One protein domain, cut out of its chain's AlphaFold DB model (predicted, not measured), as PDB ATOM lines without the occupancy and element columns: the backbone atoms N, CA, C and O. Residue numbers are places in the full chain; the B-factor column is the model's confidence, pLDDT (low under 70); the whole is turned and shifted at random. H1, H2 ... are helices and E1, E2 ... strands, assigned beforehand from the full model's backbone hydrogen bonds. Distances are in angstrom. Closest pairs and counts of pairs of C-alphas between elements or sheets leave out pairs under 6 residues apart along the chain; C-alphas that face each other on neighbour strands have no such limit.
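Overview. This is residues 4 to 111 of the 111 residues of an uncharacterized protein of Acidobacteria bacterium (UniProt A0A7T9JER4). One twisted sheet of five strands has the long helix H1 running across one face, and a long loop, residues 19 to 44, swings out past the E3 edge and makes the longest axis before the chain comes back to the short helix H2. The printed part has 108 residues with two named helices and five named strands, in the order H1 H2 E1 E2 E3 E4 E5. The sheet's order is E1 E2 E5 E4 E3, all antiparallel. The class is mixed, helices and strands, with 50 of the 108 residues in named elements, under half. The whole is compact, with a radius of gyration of the C-alphas of 14.1 A and spans of 40 by 31 by 28 A.

Arrangement. In the sheet, E5, residues 104 to 110, is an inner strand. It is antiparallel to E2, residues 68 to 72, at 170 degrees, with N 70 and O 108 2.8 A apart. It is antiparallel to E4, residues 93 to 99, at 161 degrees, with N 97 and O 107 2.9 A apart; these two form a hairpin. Edge strand E3, residues 80 to 87, forms a hairpin with E4 at 158 degrees, with N 86 and O 94 2.8 A apart; E3 bends by 58 degrees at residue 83. Edge strand E1, residues 56 to 59, forms a hairpin with E2 at 146 degrees, with N 71 and O 58 2.9 A apart. E3 E4 E5 are a meander, each strand the antiparallel neighbour of the one before; with E2 they form a Greek key, in which E2 is the antiparallel neighbour of E5. E1 and E3 are apart. H1, residues 4 to 18, is on the sheet at a height of 8.2 A, giving two layers, a helix on one face of a sheet. It runs across the strands, at 88 degrees to E3 on the local plane; the C-alphas of Gly 12 and Val 84, their closest, are 6.2 A apart. H2, residues 45 to 48, only grazes the sheet with residues 46 to 48. H1 and H2 only just touch, with 3 pairs of C-alphas within 8 A, through residues 10 to 13 of H1 alone; the closest are those of Val 10 and Leu 48, 6.8 A. In H1, 7 of 11 O i to N i+4 pairs are within hydrogen-bond range; H2 is too short for such a pair.

Along the chain. H1 is 22.9 A long, from C-alpha 4 at (-6.344, -6.276, -30.995). E4 measures 19.9 A, E3 19.7 A, E5 18.8 A, E2 13.1 A, E1 7.7 A and H2 5.0 A. E5 ends with C-alpha 110 at (-14.548, -7.145, -38.515).

Size, cuts and confidence. The C-alphas farthest apart, of Thr 32 and Glu 53, are 42.3 A apart. The printed part has no cut. The link H1 to H2, 26 residues, is long. Mean pLDDT of the printed part is 83.4; residues 19 to 31 and 33 to 40 are under 70.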
ATOM      1  N   GLN A   4      -5.193  -5.481 -30.564       93.00
ATOM      2  CA  GLN A   4      -6.344  -6.276 -30.995       93.00
ATOM      3  C   GLN A   4      -6.425  -6.432 -32.527       93.00
ATOM      4  O   GLN A   4      -6.672  -7.527 -33.024       93.00
ATOM      5  N   GLU A   5      -6.173  -5.359 -33.288       94.62
ATOM      6  CA  GLU A   5      -6.103  -5.415 -34.759       94.62
ATOM      7  C   GLU A   5      -4.992  -6.378 -35.222       94.62
ATOM      8  O   GLU A   5      -5.184  -7.152 -36.161       94.62
ATOM      9  N   ARG A   6      -3.848  -6.385 -34.521       95.94
ATOM     10  CA  ARG A   6      -2.751  -7.332 -34.762       95.94
ATOM     11  C   ARG A   6      -3.168  -8.774 -34.473       95.94
ATOM     12  O   ARG A   6      -2.879  -9.650 -35.283       95.94
ATOM     13  N   GLU A   7      -3.817  -9.033 -33.341       93.81
ATOM     14  CA  GLU A   7      -4.288 -10.375 -32.977       93.81
ATOM     15  C   GLU A   7      -5.274 -10.931 -34.008       93.81
ATOM     16  O   GLU A   7      -5.160 -12.092 -34.398       93.81
ATOM     17  N   TRP A   8      -6.201 -10.103 -34.501       93.50
ATOM     18  CA  TRP A   8      -7.115 -10.491 -35.576       93.50
ATOM     19  C   TRP A   8      -6.382 -10.805 -36.878       93.50
ATOM     20  O   TRP A   8      -6.654 -11.842 -37.481       93.50
ATOM     21  N   LEU A   9      -5.418  -9.976 -37.292       94.69
ATOM     22  CA  LEU A   9      -4.611 -10.267 -38.481       94.69
ATOM     23  C   LEU A   9      -3.877 -11.603 -38.362       94.69
ATOM     24  O   LEU A   9      -3.937 -12.405 -39.288       94.69
ATOM     25  N   VAL A  10      -3.205 -11.859 -37.236       94.50
ATOM     26  CA  VAL A  10      -2.483 -13.123 -37.025       94.50
ATOM     27  C   VAL A  10      -3.452 -14.300 -37.064       94.50
ATOM     28  O   VAL A  10      -3.222 -15.243 -37.817       94.50
ATOM     29  N   LEU A  11      -4.561 -14.213 -36.321       89.56
ATOM     30  CA  LEU A  11      -5.582 -15.257 -36.281       89.56
ATOM     31  C   LEU A  11      -6.117 -15.582 -37.680       89.56
ATOM     32  O   LEU A  11      -6.222 -16.751 -38.033       89.56
ATOM     33  N   GLY A  12      -6.454 -14.559 -38.468       89.12
ATOM     34  CA  GLY A  12      -6.975 -14.737 -39.820       89.12
ATOM     35  C   GLY A  12      -5.930 -15.286 -40.787       89.12
ATOM     36  O   GLY A  12      -6.212 -16.213 -41.534       89.12
ATOM     37  N   LEU A  13      -4.703 -14.763 -40.766       92.12
ATOM     38  CA  LEU A  13      -3.649 -15.215 -41.677       92.12
ATOM     39  C   LEU A  13      -3.216 -16.654 -41.394       92.12
ATOM     40  O   LEU A  13      -2.901 -17.382 -42.328       92.12
ATOM     41  N   GLU A  14      -3.224 -17.110 -40.143       89.50
ATOM     42  CA  GLU A  14      -2.880 -18.501 -39.828       89.50
ATOM     43  C   GLU A  14      -3.829 -19.526 -40.474       89.50
ATOM     44  O   GLU A  14      -3.393 -20.650 -40.745       89.50
ATOM     45  N   THR A  15      -5.068 -19.144 -40.812       83.88
ATOM     46  CA  THR A  15      -6.029 -20.035 -41.491       83.88
ATOM     47  C   THR A  15      -5.640 -20.329 -42.939       83.88
ATOM     48  O   THR A  15      -6.028 -21.356 -43.489       83.88
ATOM     49  N   LEU A  16      -4.804 -19.489 -43.557       83.31
ATOM     50  CA  LEU A  16      -4.322 -19.703 -44.923       83.31
ATOM     51  C   LEU A  16      -3.609 -21.056 -45.087       83.31
ATOM     52  O   LEU A  16      -3.725 -21.686 -46.136       83.31
ATOM     53  N   ARG A  17      -2.922 -21.544 -44.040       82.50
ATOM     54  CA  ARG A  17      -2.162 -22.810 -44.077       82.50
ATOM     55  C   ARG A  17      -3.021 -24.049 -44.246       82.50
ATOM     56  O   ARG A  17      -2.493 -25.092 -44.623       82.50
ATOM     57  N   THR A  18      -4.297 -23.976 -43.895       74.75
ATOM     58  CA  THR A  18      -5.197 -25.122 -43.999       74.75
ATOM     59  C   THR A  18      -6.025 -25.066 -45.278       74.75
ATOM     60  O   THR A  18      -6.651 -26.062 -45.628       74.75
ATOM     61  N   GLY A  19      -6.017 -23.930 -45.993       63.22
ATOM     62  CA  GLY A  19      -6.992 -23.655 -47.054       63.22
ATOM     63  C   GLY A  19      -8.426 -23.585 -46.514       63.22
ATOM     64  O   GLY A  19      -9.381 -23.507 -47.283       63.22
ATOM     65  N   GLU A  20      -8.598 -23.637 -45.185       59.03
ATOM     66  CA  GLU A  20      -9.902 -23.563 -44.555       59.03
ATOM     67  C   GLU A  20     -10.302 -22.099 -44.420       59.03
ATOM     68  O   GLU A  20      -9.673 -21.294 -43.729       59.03
ATOM     69  N   TYR A  21     -11.435 -21.782 -45.024       58.44
ATOM     70  CA  TYR A  21     -12.251 -20.667 -44.585       58.44
ATOM     71  C   TYR A  21     -12.812 -21.015 -43.193       58.44
ATOM     72  O   TYR A  21     -13.464 -22.048 -43.014       58.44
ATOM     73  N   PHE A  22     -12.520 -20.207 -42.168       45.06
ATOM     74  CA  PHE A  22     -12.859 -20.550 -40.780       45.06
ATOM     75  C   PHE A  22     -14.383 -20.513 -40.564       45.06
ATOM     76  O   PHE A  22     -15.019 -19.466 -40.688       45.06
ATOM     77  N   GLY A  23     -14.961 -21.669 -40.228       44.19
ATOM     78  CA  GLY A  23     -16.408 -21.887 -40.090       44.19
ATOM     79  C   GLY A  23     -16.858 -23.312 -40.443       44.19
ATOM     80  O   GLY A  23     -17.991 -23.679 -40.144       44.19
ATOM     81  N   GLY A  24     -15.993 -24.126 -41.068       41.41
ATOM     82  CA  GLY A  24     -16.267 -25.539 -41.388       41.41
ATOM     83  C   GLY A  24     -17.398 -25.760 -42.403       41.41
ATOM     84  O   GLY A  24     -17.803 -26.897 -42.645       41.41
ATOM     85  N   GLY A  25     -17.933 -24.681 -42.981       40.88
ATOM     86  CA  GLY A  25     -18.988 -24.720 -43.980       40.88
ATOM     87  C   GLY A  25     -18.405 -24.824 -45.381       40.88
ATOM     88  O   GLY A  25     -17.602 -23.989 -45.790       40.88
ATOM     89  N   ASN A  26     -18.849 -25.826 -46.138       46.19
ATOM     90  CA  ASN A  26     -18.622 -25.860 -47.577       46.19
ATOM     91  C   ASN A  26     -19.480 -24.764 -48.221       46.19
ATOM     92  O   ASN A  26     -20.710 -24.836 -48.162       46.19
ATOM     93  N   TRP A  27     -18.854 -23.765 -48.841       47.56
ATOM     94  CA  TRP A  27     -19.584 -22.836 -49.698       47.56
ATOM     95  C   TRP A  27     -20.126 -23.608 -50.886       47.56
ATOM     96  O   TRP A  27     -19.374 -24.288 -51.571       47.56
ATOM     97  N   VAL A  28     -21.427 -23.525 -51.119       48.50
ATOM     98  CA  VAL A  28     -22.054 -24.078 -52.315       48.50
ATOM     99  C   VAL A  28     -22.165 -22.978 -53.358       48.50
ATOM    100  O   VAL A  28     -22.653 -21.885 -53.077       48.50
ATOM    101  N   ASP A  29     -21.703 -23.266 -54.566       53.84
ATOM    102  CA  ASP A  29     -22.025 -22.481 -55.747       53.84
ATOM    103  C   ASP A  29     -23.553 -22.509 -55.930       53.84
ATOM    104  O   ASP A  29     -24.149 -23.579 -56.030       53.84
ATOM    105  N   LEU A  30     -24.203 -21.343 -55.898       48.97
ATOM    106  CA  LEU A  30     -25.669 -21.254 -55.865       48.97
ATOM    107  C   LEU A  30     -26.331 -21.644 -57.194       48.97
ATOM    108  O   LEU A  30     -27.510 -21.992 -57.203       48.97
ATOM    109  N   GLU A  31     -25.593 -21.606 -58.304       61.38
ATOM    110  CA  GLU A  31     -26.104 -21.986 -59.624       61.38
ATOM    111  C   GLU A  31     -26.052 -23.504 -59.830       61.38
ATOM    112  O   GLU A  31     -26.950 -24.103 -60.422       61.38
ATOM    113  N   THR A  32     -25.003 -24.143 -59.318       72.31
ATOM    114  CA  THR A  32     -24.719 -25.569 -59.519       72.31
ATOM    115  C   THR A  32     -25.027 -26.426 -58.294       72.31
ATOM    116  O   THR A  32     -25.043 -27.655 -58.394       72.31
ATOM    117  N   ASN A  33     -25.271 -25.793 -57.144       63.34
ATOM    118  CA  ASN A  33     -25.455 -26.396 -55.824       63.34
ATOM    119  C   ASN A  33     -24.295 -27.324 -55.402       63.34
ATOM    120  O   ASN A  33     -24.471 -28.245 -54.602       63.34
ATOM    121  N   LYS A  34     -23.105 -27.118 -55.978       59.31
ATOM    122  CA  LYS A  34     -21.898 -27.893 -55.679       59.31
ATOM    123  C   LYS A  34     -21.065 -27.173 -54.642       59.31
ATOM    124  O   LYS A  34     -20.933 -25.957 -54.707       59.31
ATOM    125  N   ALA A  35     -20.454 -27.926 -53.730       58.97
ATOM    126  CA  ALA A  35     -19.413 -27.373 -52.878       58.97
ATOM    127  C   ALA A  35     -18.297 -26.794 -53.764       58.97
ATOM    128  O   ALA A  35     -17.775 -27.490 -54.637       58.97
ATOM    129  N   LYS A  36     -17.969 -25.521 -53.559       56.34
ATOM    130  CA  LYS A  36     -16.785 -24.881 -54.113       56.34
ATOM    131  C   LYS A  36     -15.575 -25.578 -53.495       56.34
ATOM    132  O   LYS A  36     -15.553 -25.811 -52.286       56.34
ATOM    133  N   GLU A  37     -14.612 -25.957 -54.327       58.34
ATOM    134  CA  GLU A  37     -13.355 -26.508 -53.825       58.34
ATOM    135  C   GLU A  37     -12.708 -25.488 -52.884       58.34
ATOM    136  O   GLU A  37     -12.749 -24.282 -53.146       58.34
ATOM    137  N   LEU A  38     -12.167 -25.976 -51.764       57.16
ATOM    138  CA  LEU A  38     -11.353 -25.144 -50.888       57.16
ATOM    139  C   LEU A  38     -10.180 -24.607 -51.704       57.16
ATOM    140  O   LEU A  38      -9.577 -25.349 -52.487       57.16
ATOM    141  N   ASP A  39      -9.861 -23.329 -51.518       62.50
ATOM    142  CA  ASP A  39      -8.678 -22.766 -52.147       62.50
ATOM    143  C   ASP A  39      -7.436 -23.511 -51.653       62.50
ATOM    144  O   ASP A  39      -7.386 -24.030 -50.532       62.50
ATOM    145  N   GLN A  40      -6.424 -23.601 -52.518       68.44
ATOM    146  CA  GLN A  40      -5.173 -24.238 -52.133       68.44
ATOM    147  C   GLN A  40      -4.597 -23.518 -50.908       68.44
ATOM    148  O   GLN A  40      -4.586 -22.284 -50.887       68.44
ATOM    149  N   PRO A  41      -4.089 -24.260 -49.909       80.25
ATOM    150  CA  PRO A  41      -3.394 -23.658 -48.790       80.25
ATOM    151  C   PRO A  41      -2.321 -22.670 -49.250       80.25
ATOM    152  O   PRO A  41      -1.516 -22.979 -50.132       80.25
ATOM    153  N   LEU A  42      -2.293 -21.496 -48.627       82.50
ATOM    154  CA  LEU A  42      -1.292 -20.465 -48.874       82.50
ATOM    155  C   LEU A  42      -0.327 -20.390 -47.688       82.50
ATOM    156  O   LEU A  42      -0.714 -20.564 -46.531       82.50
ATOM    157  N   ASP A  43       0.947 -20.108 -47.965       87.75
ATOM    158  CA  ASP A  43       1.909 -19.796 -46.908       87.75
ATOM    159  C   ASP A  43       1.576 -18.417 -46.310       87.75
ATOM    160  O   ASP A  43       1.592 -17.424 -47.040       87.75
ATOM    161  N   PRO A  44       1.286 -18.307 -45.000       91.50
ATOM    162  CA  PRO A  44       0.984 -17.025 -44.387       91.50
ATOM    163  C   PRO A  44       2.226 -16.179 -44.101       91.50
ATOM    164  O   PRO A  44       2.085 -14.991 -43.818       91.50
ATOM    165  N   GLN A  45       3.436 -16.754 -44.126       94.81
ATOM    166  CA  GLN A  45       4.656 -16.043 -43.726       94.81
ATOM    167  C   GLN A  45       4.886 -14.718 -44.473       94.81
ATOM    168  O   GLN A  45       5.175 -13.727 -43.797       94.81
ATOM    169  N   PRO A  46       4.686 -14.622 -45.804       93.81
ATOM    170  CA  PRO A  46       4.832 -13.360 -46.527       93.81
ATOM    171  C   PRO A  46       3.889 -12.251 -46.047       93.81
ATOM    172  O   PRO A  46       4.207 -11.076 -46.206       93.81
ATOM    173  N   PHE A  47       2.736 -12.596 -45.469       94.81
ATOM    174  CA  PHE A  47       1.772 -11.631 -44.934       94.81
ATOM    175  C   PHE A  47       2.062 -11.307 -43.469       94.81
ATOM    176  O   PHE A  47       2.054 -10.139 -43.086       94.81
ATOM    177  N   LEU A  48       2.394 -12.320 -42.663       95.94
ATOM    178  CA  LEU A  48       2.756 -12.152 -41.251       95.94
ATOM    179  C   LEU A  48       3.964 -11.218 -41.083       95.94
ATOM    180  O   LEU A  48       3.964 -10.372 -40.192       95.94
ATOM    181  N   GLN A  49       4.951 -11.306 -41.979       96.81
ATOM    182  CA  GLN A  49       6.123 -10.423 -41.989       96.81
ATOM    183  C   GLN A  49       5.783  -8.947 -42.255       96.81
ATOM    184  O   GLN A  49       6.569  -8.072 -41.905       96.81
ATOM    185  N   GLN A  50       4.623  -8.644 -42.849       96.56
ATOM    186  CA  GLN A  50       4.214  -7.264 -43.133       96.56
ATOM    187  C   GLN A  50       3.638  -6.557 -41.904       96.56
ATOM    188  O   GLN A  50       3.651  -5.330 -41.861       96.56
ATOM    189  N   ILE A  51       3.123  -7.307 -40.920       96.06
ATOM    190  CA  ILE A  51       2.309  -6.777 -39.813       96.06
ATOM    191  C   ILE A  51       3.034  -5.667 -39.041       96.06
ATOM    192  O   ILE A  51       2.412  -4.673 -38.661       96.06
ATOM    193  N   ASP A  52       4.344  -5.803 -38.834       93.25
ATOM    194  CA  ASP A  52       5.144  -4.829 -38.083       93.25
ATOM    195  C   ASP A  52       5.329  -3.491 -38.813       93.25
ATOM    196  O   ASP A  52       5.574  -2.465 -38.177       93.25
ATOM    197  N   GLU A  53       5.156  -3.476 -40.135       94.25
ATOM    198  CA  GLU A  53       5.308  -2.293 -40.984       94.25
ATOM    199  C   GLU A  53       3.960  -1.646 -41.351       94.25
ATOM    200  O   GLU A  53       3.929  -0.585 -41.985       94.25
ATOM    201  N   LEU A  54       2.833  -2.256 -40.961       96.38
ATOM    202  CA  LEU A  54       1.501  -1.761 -41.303       96.38
ATOM    203  C   LEU A  54       1.159  -0.447 -40.606       96.38
ATOM    204  O   LEU A  54       1.298  -0.265 -39.393       96.38
ATOM    205  N   ARG A  55       0.604   0.468 -41.398       96.38
ATOM    206  CA  ARG A  55       0.089   1.757 -40.957       96.38
ATOM    207  C   ARG A  55      -1.382   1.829 -41.320       96.38
ATOM    208  O   ARG A  55      -1.743   1.789 -42.488       96.38
ATOM    209  N   VAL A  56      -2.216   1.963 -40.298       96.88
ATOM    210  CA  VAL A  56      -3.637   2.262 -40.486       96.88
ATOM    211  C   VAL A  56      -3.743   3.703 -40.978       96.88
ATOM    212  O   VAL A  56      -3.220   4.603 -40.317       96.88
ATOM    213  N   VAL A  57      -4.380   3.902 -42.128       96.88
ATOM    214  CA  VAL A  57      -4.590   5.222 -42.745       96.88
ATOM    215  C   VAL A  57      -6.043   5.672 -42.679       96.88
ATOM    216  O   VAL A  57      -6.289   6.873 -42.715       96.88
ATOM    217  N   ASP A  58      -6.981   4.734 -42.530       96.00
ATOM    218  CA  ASP A  58      -8.404   5.038 -42.403       96.00
ATOM    219  C   ASP A  58      -9.142   3.987 -41.558       96.00
ATOM    220  O   ASP A  58      -8.623   2.892 -41.303       96.00
ATOM    221  N   LYS A  59     -10.342   4.341 -41.087       94.81
ATOM    222  CA  LYS A  59     -11.253   3.467 -40.338       94.81
ATOM    223  C   LYS A  59     -12.692   3.683 -40.796       94.81
ATOM    224  O   LYS A  59     -13.092   4.816 -41.052       94.81
ATOM    225  N   CYS A  60     -13.494   2.618 -40.829       91.25
ATOM    226  CA  CYS A  60     -14.894   2.725 -41.243       91.25
ATOM    227  C   CYS A  60     -15.686   3.713 -40.355       91.25
ATOM    228  O   CYS A  60     -15.676   3.579 -39.127       91.25
ATOM    229  N   PRO A  61     -16.406   4.687 -40.951       90.00
ATOM    230  CA  PRO A  61     -17.144   5.708 -40.211       90.00
ATOM    231  C   PRO A  61     -18.622   5.354 -39.965       90.00
ATOM    232  O   PRO A  61     -19.384   6.226 -39.550       90.00
ATOM    233  N   CYS A  62     -19.069   4.121 -40.237       89.75
ATOM    234  CA  CYS A  62     -20.497   3.760 -40.206       89.75
ATOM    235  C   CYS A  62     -21.155   3.899 -38.820       89.75
ATOM    236  O   CYS A  62     -22.380   3.955 -38.729       89.75
ATOM    237  N   GLY A  63     -20.357   3.958 -37.748       84.56
ATOM    238  CA  GLY A  63     -20.835   4.105 -36.373       84.56
ATOM    239  C   GLY A  63     -21.464   2.841 -35.780       84.56
ATOM    240  O   GLY A  63     -21.933   2.887 -34.643       84.56
ATOM    241  N   GLU A  64     -21.466   1.721 -36.509       89.25
ATOM    242  CA  GLU A  64     -21.934   0.431 -36.002       89.25
ATOM    243  C   GLU A  64     -20.944  -0.111 -34.967       89.25
ATOM    244  O   GLU A  64     -19.765  -0.301 -35.256       89.25
ATOM    245  N   ALA A  65     -21.434  -0.393 -33.759       84.50
ATOM    246  CA  ALA A  65     -20.604  -0.807 -32.631       84.50
ATOM    247  C   ALA A  65     -19.861  -2.128 -32.881       84.50
ATOM    248  O   ALA A  65     -18.830  -2.386 -32.257       84.50
ATOM    249  N   ARG A  66     -20.393  -2.977 -33.766       86.44
ATOM    250  CA  ARG A  66     -19.781  -4.260 -34.131       86.44
ATOM    251  C   ARG A  66     -18.843  -4.185 -35.332       86.44
ATOM    252  O   ARG A  66     -18.045  -5.108 -35.497       86.44
ATOM    253  N   CYS A  67     -18.903  -3.103 -36.109       90.62
ATOM    254  CA  CYS A  67     -18.049  -2.894 -37.267       90.62
ATOM    255  C   CYS A  67     -16.703  -2.309 -36.831       90.62
ATOM    256  O   CYS A  67     -16.628  -1.232 -36.242       90.62
ATOM    257  N   HIS A  68     -15.624  -3.018 -37.143       94.00
ATOM    258  CA  HIS A  68     -14.260  -2.534 -36.986       94.00
ATOM    259  C   HIS A  68     -13.476  -2.839 -38.256       94.00
ATOM    260  O   HIS A  68     -12.794  -3.856 -38.351       94.00
ATOM    261  N   THR A  69     -13.581  -1.940 -39.231       95.44
ATOM    262  CA  THR A  69     -12.774  -1.992 -40.453       95.44
ATOM    263  C   THR A  69     -11.654  -0.970 -40.375       95.44
ATOM    264  O   THR A  69     -11.891   0.199 -40.054       95.44
ATOM    265  N   VAL A  70     -10.436  -1.412 -40.672       96.69
ATOM    266  CA  VAL A  70      -9.247  -0.568 -40.759       96.69
ATOM    267  C   VAL A  70      -8.561  -0.764 -42.098       96.69
ATOM    268  O   VAL A  70      -8.266  -1.884 -42.510       96.69
ATOM    269  N   THR A  71      -8.260   0.351 -42.744       97.06
ATOM    270  CA  THR A  71      -7.609   0.385 -44.049       97.06
ATOM    271  C   THR A  71      -6.125   0.702 -43.860       97.06
ATOM    272  O   THR A  71      -5.756   1.588 -43.078       97.06
ATOM    273  N   PHE A  72      -5.255  -0.027 -44.554       97.38
ATOM    274  CA  PHE A  72      -3.802   0.125 -44.490       97.38
ATOM    275  C   PHE A  72      -3.259   0.964 -45.649       97.38
ATOM    276  O   PHE A  72      -3.933   1.207 -46.647       97.38
ATOM    277  N   GLN A  73      -1.997   1.380 -45.542       96.75
ATOM    278  CA  GLN A  73      -1.333   2.254 -46.513       96.75
ATOM    279  C   GLN A  73      -1.272   1.717 -47.955       96.75
ATOM    280  O   GLN A  73      -0.971   2.485 -48.862       96.75
ATOM    281  N   ASN A  74      -1.507   0.418 -48.162       94.50
ATOM    282  CA  ASN A  74      -1.450  -0.225 -49.480       94.50
ATOM    283  C   ASN A  74      -2.829  -0.357 -50.149       94.50
ATOM    284  O   ASN A  74      -2.932  -0.949 -51.223       94.50
ATOM    285  N   PHE A  75      -3.893   0.135 -49.512       93.88
ATOM    286  CA  PHE A  75      -5.234   0.069 -50.074       93.88
ATOM    287  C   PHE A  75      -5.368   0.929 -51.331       93.88
ATOM    288  O   PHE A  75      -4.978   2.096 -51.352       93.88
ATOM    289  N   GLU A  76      -5.983   0.356 -52.363       90.12
ATOM    290  CA  GLU A  76      -6.347   1.056 -53.588       90.12
ATOM    291  C   GLU A  76      -7.745   0.605 -54.030       90.12
ATOM    292  O   GLU A  76      -8.048  -0.590 -54.078       90.12
ATOM    293  N   ILE A  77      -8.618   1.570 -54.332       87.94
ATOM    294  CA  ILE A  77     -10.001   1.292 -54.730       87.94
ATOM    295  C   ILE A  77     -10.004   0.442 -56.003       87.94
ATOM    296  O   ILE A  77      -9.365   0.787 -56.993       87.94
ATOM    297  N   GLY A  78     -10.775  -0.646 -55.979       84.56
ATOM    298  CA  GLY A  78     -10.919  -1.556 -57.115       84.56
ATOM    299  C   GLY A  78      -9.781  -2.561 -57.279       84.56
ATOM    300  O   GLY A  78      -9.845  -3.336 -58.223       84.56
ATOM    301  N   LYS A  79      -8.791  -2.570 -56.374       89.31
ATOM    302  CA  LYS A  79      -7.642  -3.489 -56.419       89.31
ATOM    303  C   LYS A  79      -7.471  -4.340 -55.165       89.31
ATOM    304  O   LYS A  79      -6.404  -4.899 -54.932       89.31
ATOM    305  N   SER A  80      -8.491  -4.396 -54.316       86.62
ATOM    306  CA  SER A  80      -8.448  -5.137 -53.058       86.62
ATOM    307  C   SER A  80      -9.209  -6.452 -53.193       86.62
ATOM    308  O   SER A  80     -10.405  -6.445 -53.479       86.62
ATOM    309  N   VAL A  81      -8.545  -7.575 -52.921       85.25
ATOM    310  CA  VAL A  81      -9.144  -8.919 -52.927       85.25
ATOM    311  C   VAL A  81      -9.048  -9.546 -51.540       85.25
ATOM    312  O   VAL A  81      -8.013  -9.449 -50.879       85.25
ATOM    313  N   ALA A  82     -10.135 -10.172 -51.087       88.00
ATOM    314  CA  ALA A  82     -10.151 -10.903 -49.828       88.00
ATOM    315  C   ALA A  82      -9.336 -12.196 -49.965       88.00
ATOM    316  O   ALA A  82      -9.588 -12.994 -50.866       88.00
ATOM    317  N   ILE A  83      -8.383 -12.405 -49.058       86.69
ATOM    318  CA  ILE A  83      -7.610 -13.656 -48.946       86.69
ATOM    319  C   ILE A  83      -7.981 -14.457 -47.703       86.69
ATOM    320  O   ILE A  83      -7.683 -15.641 -47.615       86.69
ATOM    321  N   VAL A  84      -8.645 -13.817 -46.743       86.69
ATOM    322  CA  VAL A  84      -9.208 -14.467 -45.562       86.69
ATOM    323  C   VAL A  84     -10.657 -14.037 -45.447       86.69
ATOM    324  O   VAL A  84     -10.951 -12.850 -45.544       86.69
ATOM    325  N   CYS A  85     -11.537 -15.001 -45.194       84.44
ATOM    326  CA  CYS A  85     -12.893 -14.783 -44.709       84.44
ATOM    327  C   CYS A  85     -13.170 -15.847 -43.636       84.44
ATOM    328  O   CYS A  85     -13.111 -17.049 -43.900       84.44
ATOM    329  N   SER A  86     -13.341 -15.400 -42.398       79.81
ATOM    330  CA  SER A  86     -13.256 -16.208 -41.179       79.81
ATOM    331  C   SER A  86     -14.239 -15.687 -40.124       79.81
ATOM    332  O   SER A  86     -14.987 -14.739 -40.368       79.81
ATOM    333  N   SER A  87     -14.244 -16.295 -38.937       80.88
ATOM    334  CA  SER A  87     -14.970 -15.799 -37.770       80.88
ATOM    335  C   SER A  87     -14.061 -15.644 -36.548       80.88
ATOM    336  O   SER A  87     -13.192 -16.470 -36.269       80.88
ATOM    337  N   THR A  88     -14.262 -14.562 -35.800       81.00
ATOM    338  CA  THR A  88     -13.622 -14.319 -34.505       81.00
ATOM    339  C   THR A  88     -14.260 -15.181 -33.408       81.00
ATOM    340  O   THR A  88     -15.353 -15.729 -33.562       81.00
ATOM    341  N   LYS A  89     -13.620 -15.265 -32.231       77.75
ATOM    342  CA  LYS A  89     -14.155 -16.018 -31.074       77.75
ATOM    343  C   LYS A  89     -15.527 -15.526 -30.599       77.75
ATOM    344  O   LYS A  89     -16.315 -16.312 -30.087       77.75
ATOM    345  N   ASP A  90     -15.808 -14.237 -30.763       79.56
ATOM    346  CA  ASP A  90     -17.098 -13.606 -30.466       79.56
ATOM    347  C   ASP A  90     -18.076 -13.641 -31.656       79.56
ATOM    348  O   ASP A  90     -19.065 -12.912 -31.664       79.56
ATOM    349  N   SER A  91     -17.836 -14.522 -32.638       81.81
ATOM    350  CA  SER A  91     -18.720 -14.779 -33.786       81.81
ATOM    351  C   SER A  91     -18.960 -13.566 -34.694       81.81
ATOM    352  O   SER A  91     -20.021 -13.457 -35.308       81.81
ATOM    353  N   ARG A  92     -17.996 -12.645 -34.775       83.88
ATOM    354  CA  ARG A  92     -17.952 -11.629 -35.833       83.88
ATOM    355  C   ARG A  92     -17.223 -12.189 -37.043       83.88
ATOM    356  O   ARG A  92     -16.341 -13.033 -36.895       83.88
ATOM    357  N   MET A  93     -17.603 -11.750 -38.228       87.56
ATOM    358  CA  MET A  93     -16.893 -12.057 -39.457       87.56
ATOM    359  C   MET A  93     -15.559 -11.315 -39.452       87.56
ATOM    360  O   MET A  93     -15.490 -10.175 -39.010       87.56
ATOM    361  N   LEU A  94     -14.500 -11.983 -39.898       89.25
ATOM    362  CA  LEU A  94     -13.163 -11.425 -40.053       89.25
ATOM    363  C   LEU A  94     -12.750 -11.582 -41.506       89.25
ATOM    364  O   LEU A  94     -12.671 -12.709 -41.999       89.25
ATOM    365  N   ILE A  95     -12.454 -10.473 -42.170       91.00
ATOM    366  CA  ILE A  95     -12.027 -10.464 -43.567       91.00
ATOM    367  C   ILE A  95     -10.688  -9.735 -43.662       91.00
ATOM    368  O   ILE A  95     -10.504  -8.671 -43.072       91.00
ATOM    369  N   ILE A  96      -9.729 -10.318 -44.383       93.06
ATOM    370  CA  ILE A  96      -8.431  -9.685 -44.654       93.06
ATOM    371  C   ILE A  96      -8.274  -9.555 -46.157       93.06
ATOM    372  O   ILE A  96      -8.372 -10.549 -46.883       93.06
ATOM    373  N   HIS A  97      -7.981  -8.338 -46.604       93.38
ATOM    374  CA  HIS A  97      -7.734  -8.036 -48.005       93.38
ATOM    375  C   HIS A  97      -6.261  -7.757 -48.273       93.38
ATOM    376  O   HIS A  97      -5.549  -7.165 -47.453       93.38
ATOM    377  N   ILE A  98      -5.834  -8.109 -49.481       93.25
ATOM    378  CA  ILE A  98      -4.586  -7.642 -50.081       93.25
ATOM    379  C   ILE A  98      -4.881  -6.763 -51.288       93.25
ATOM    380  O   ILE A  98      -5.916  -6.907 -51.933       93.25
ATOM    381  N   ASN A  99      -3.936  -5.895 -51.614       93.69
ATOM    382  CA  ASN A  99      -3.864  -5.251 -52.911       93.69
ATOM    383  C   ASN A  99      -3.357  -6.282 -53.936       93.69
ATOM    384  O   ASN A  99      -2.258  -6.817 -53.773       93.69
ATOM    385  N   GLU A 100      -4.154  -6.581 -54.960       86.88
ATOM    386  CA  GLU A 100      -3.893  -7.654 -55.929       86.88
ATOM    387  C   GLU A 100      -2.630  -7.417 -56.770       86.88
ATOM    388  O   GLU A 100      -1.904  -8.364 -57.065       86.88
ATOM    389  N   ASP A 101      -2.315  -6.155 -57.081       90.88
ATOM    390  CA  ASP A 101      -1.142  -5.786 -57.882       90.88
ATOM    391  C   ASP A 101       0.163  -5.996 -57.103       90.88
ATOM    392  O   ASP A 101       1.206  -6.323 -57.672       90.88
ATOM    393  N   THR A 102       0.130  -5.757 -55.789       94.31
ATOM    394  CA  THR A 102       1.340  -5.698 -54.949       94.31
ATOM    395  C   THR A 102       1.488  -6.875 -53.990       94.31
ATOM    396  O   THR A 102       2.564  -7.061 -53.419       94.31
ATOM    397  N   GLY A 103       0.422  -7.646 -53.762       89.69
ATOM    398  CA  GLY A 103       0.376  -8.709 -52.756       89.69
ATOM    399  C   GLY A 103       0.478  -8.204 -51.311       89.69
ATOM    400  O   GLY A 103       0.773  -8.980 -50.398       89.69
ATOM    401  N   ARG A 104       0.296  -6.898 -51.080       96.62
ATOM    402  CA  ARG A 104       0.438  -6.275 -49.758       96.62
ATOM    403  C   ARG A 104      -0.895  -6.204 -49.028       96.62
ATOM    404  O   ARG A 104      -1.916  -5.936 -49.649       96.62
ATOM    405  N   LEU A 105      -0.875  -6.378 -47.706       96.69
ATOM    406  CA  LEU A 105      -2.067  -6.229 -46.865       96.69
ATOM    407  C   LEU A 105      -2.660  -4.822 -47.024       96.69
ATOM    408  O   LEU A 105      -1.950  -3.816 -46.895       96.69
ATOM    409  N   ALA A 106      -3.956  -4.777 -47.322       97.25
ATOM    410  CA  ALA A 106      -4.684  -3.568 -47.692       97.25
ATOM    411  C   ALA A 106      -5.778  -3.210 -46.682       97.25
ATOM    412  O   ALA A 106      -5.955  -2.032 -46.388       97.25
ATOM    413  N   GLU A 107      -6.469  -4.194 -46.106       97.12
ATOM    414  CA  GLU A 107      -7.576  -3.942 -45.179       97.12
ATOM    415  C   GLU A 107      -7.801  -5.119 -44.225       97.12
ATOM    416  O   GLU A 107      -7.533  -6.274 -44.568       97.12
ATOM    417  N   LEU A 108      -8.294  -4.807 -43.028       96.75
ATOM    418  CA  LEU A 108      -8.874  -5.752 -42.078       96.75
ATOM    419  C   LEU A 108     -10.296  -5.286 -41.766       96.75
ATOM    420  O   LEU A 108     -10.472  -4.170 -41.282       96.75
ATOM    421  N   GLU A 109     -11.280  -6.151 -41.969       95.06
ATOM    422  CA  GLU A 109     -12.680  -5.924 -41.616       95.06
ATOM    423  C   GLU A 109     -13.125  -6.900 -40.527       95.06
ATOM    424  O   GLU A 109     -12.845  -8.098 -40.597       95.06
ATOM    425  N   ILE A 110     -13.838  -6.371 -39.531       92.81
ATOM    426  CA  ILE A 110     -14.548  -7.145 -38.515       92.81
ATOM    427  C   ILE A 110     -16.011  -6.690 -38.485       92.81
ATOM    428  O   ILE A 110     -16.249  -5.504 -38.250       92.81
ATOM    429  N   CYS A 111     -16.979  -7.588 -38.678       88.19
ATOM    430  CA  CYS A 111     -18.411  -7.244 -38.721       88.19
ATOM    431  C   CYS A 111     -19.335  -8.251 -38.013       88.19
ATOM    432  O   CYS A 111     -19.032  -9.461 -37.970       88.19
TER     433      CYS A 111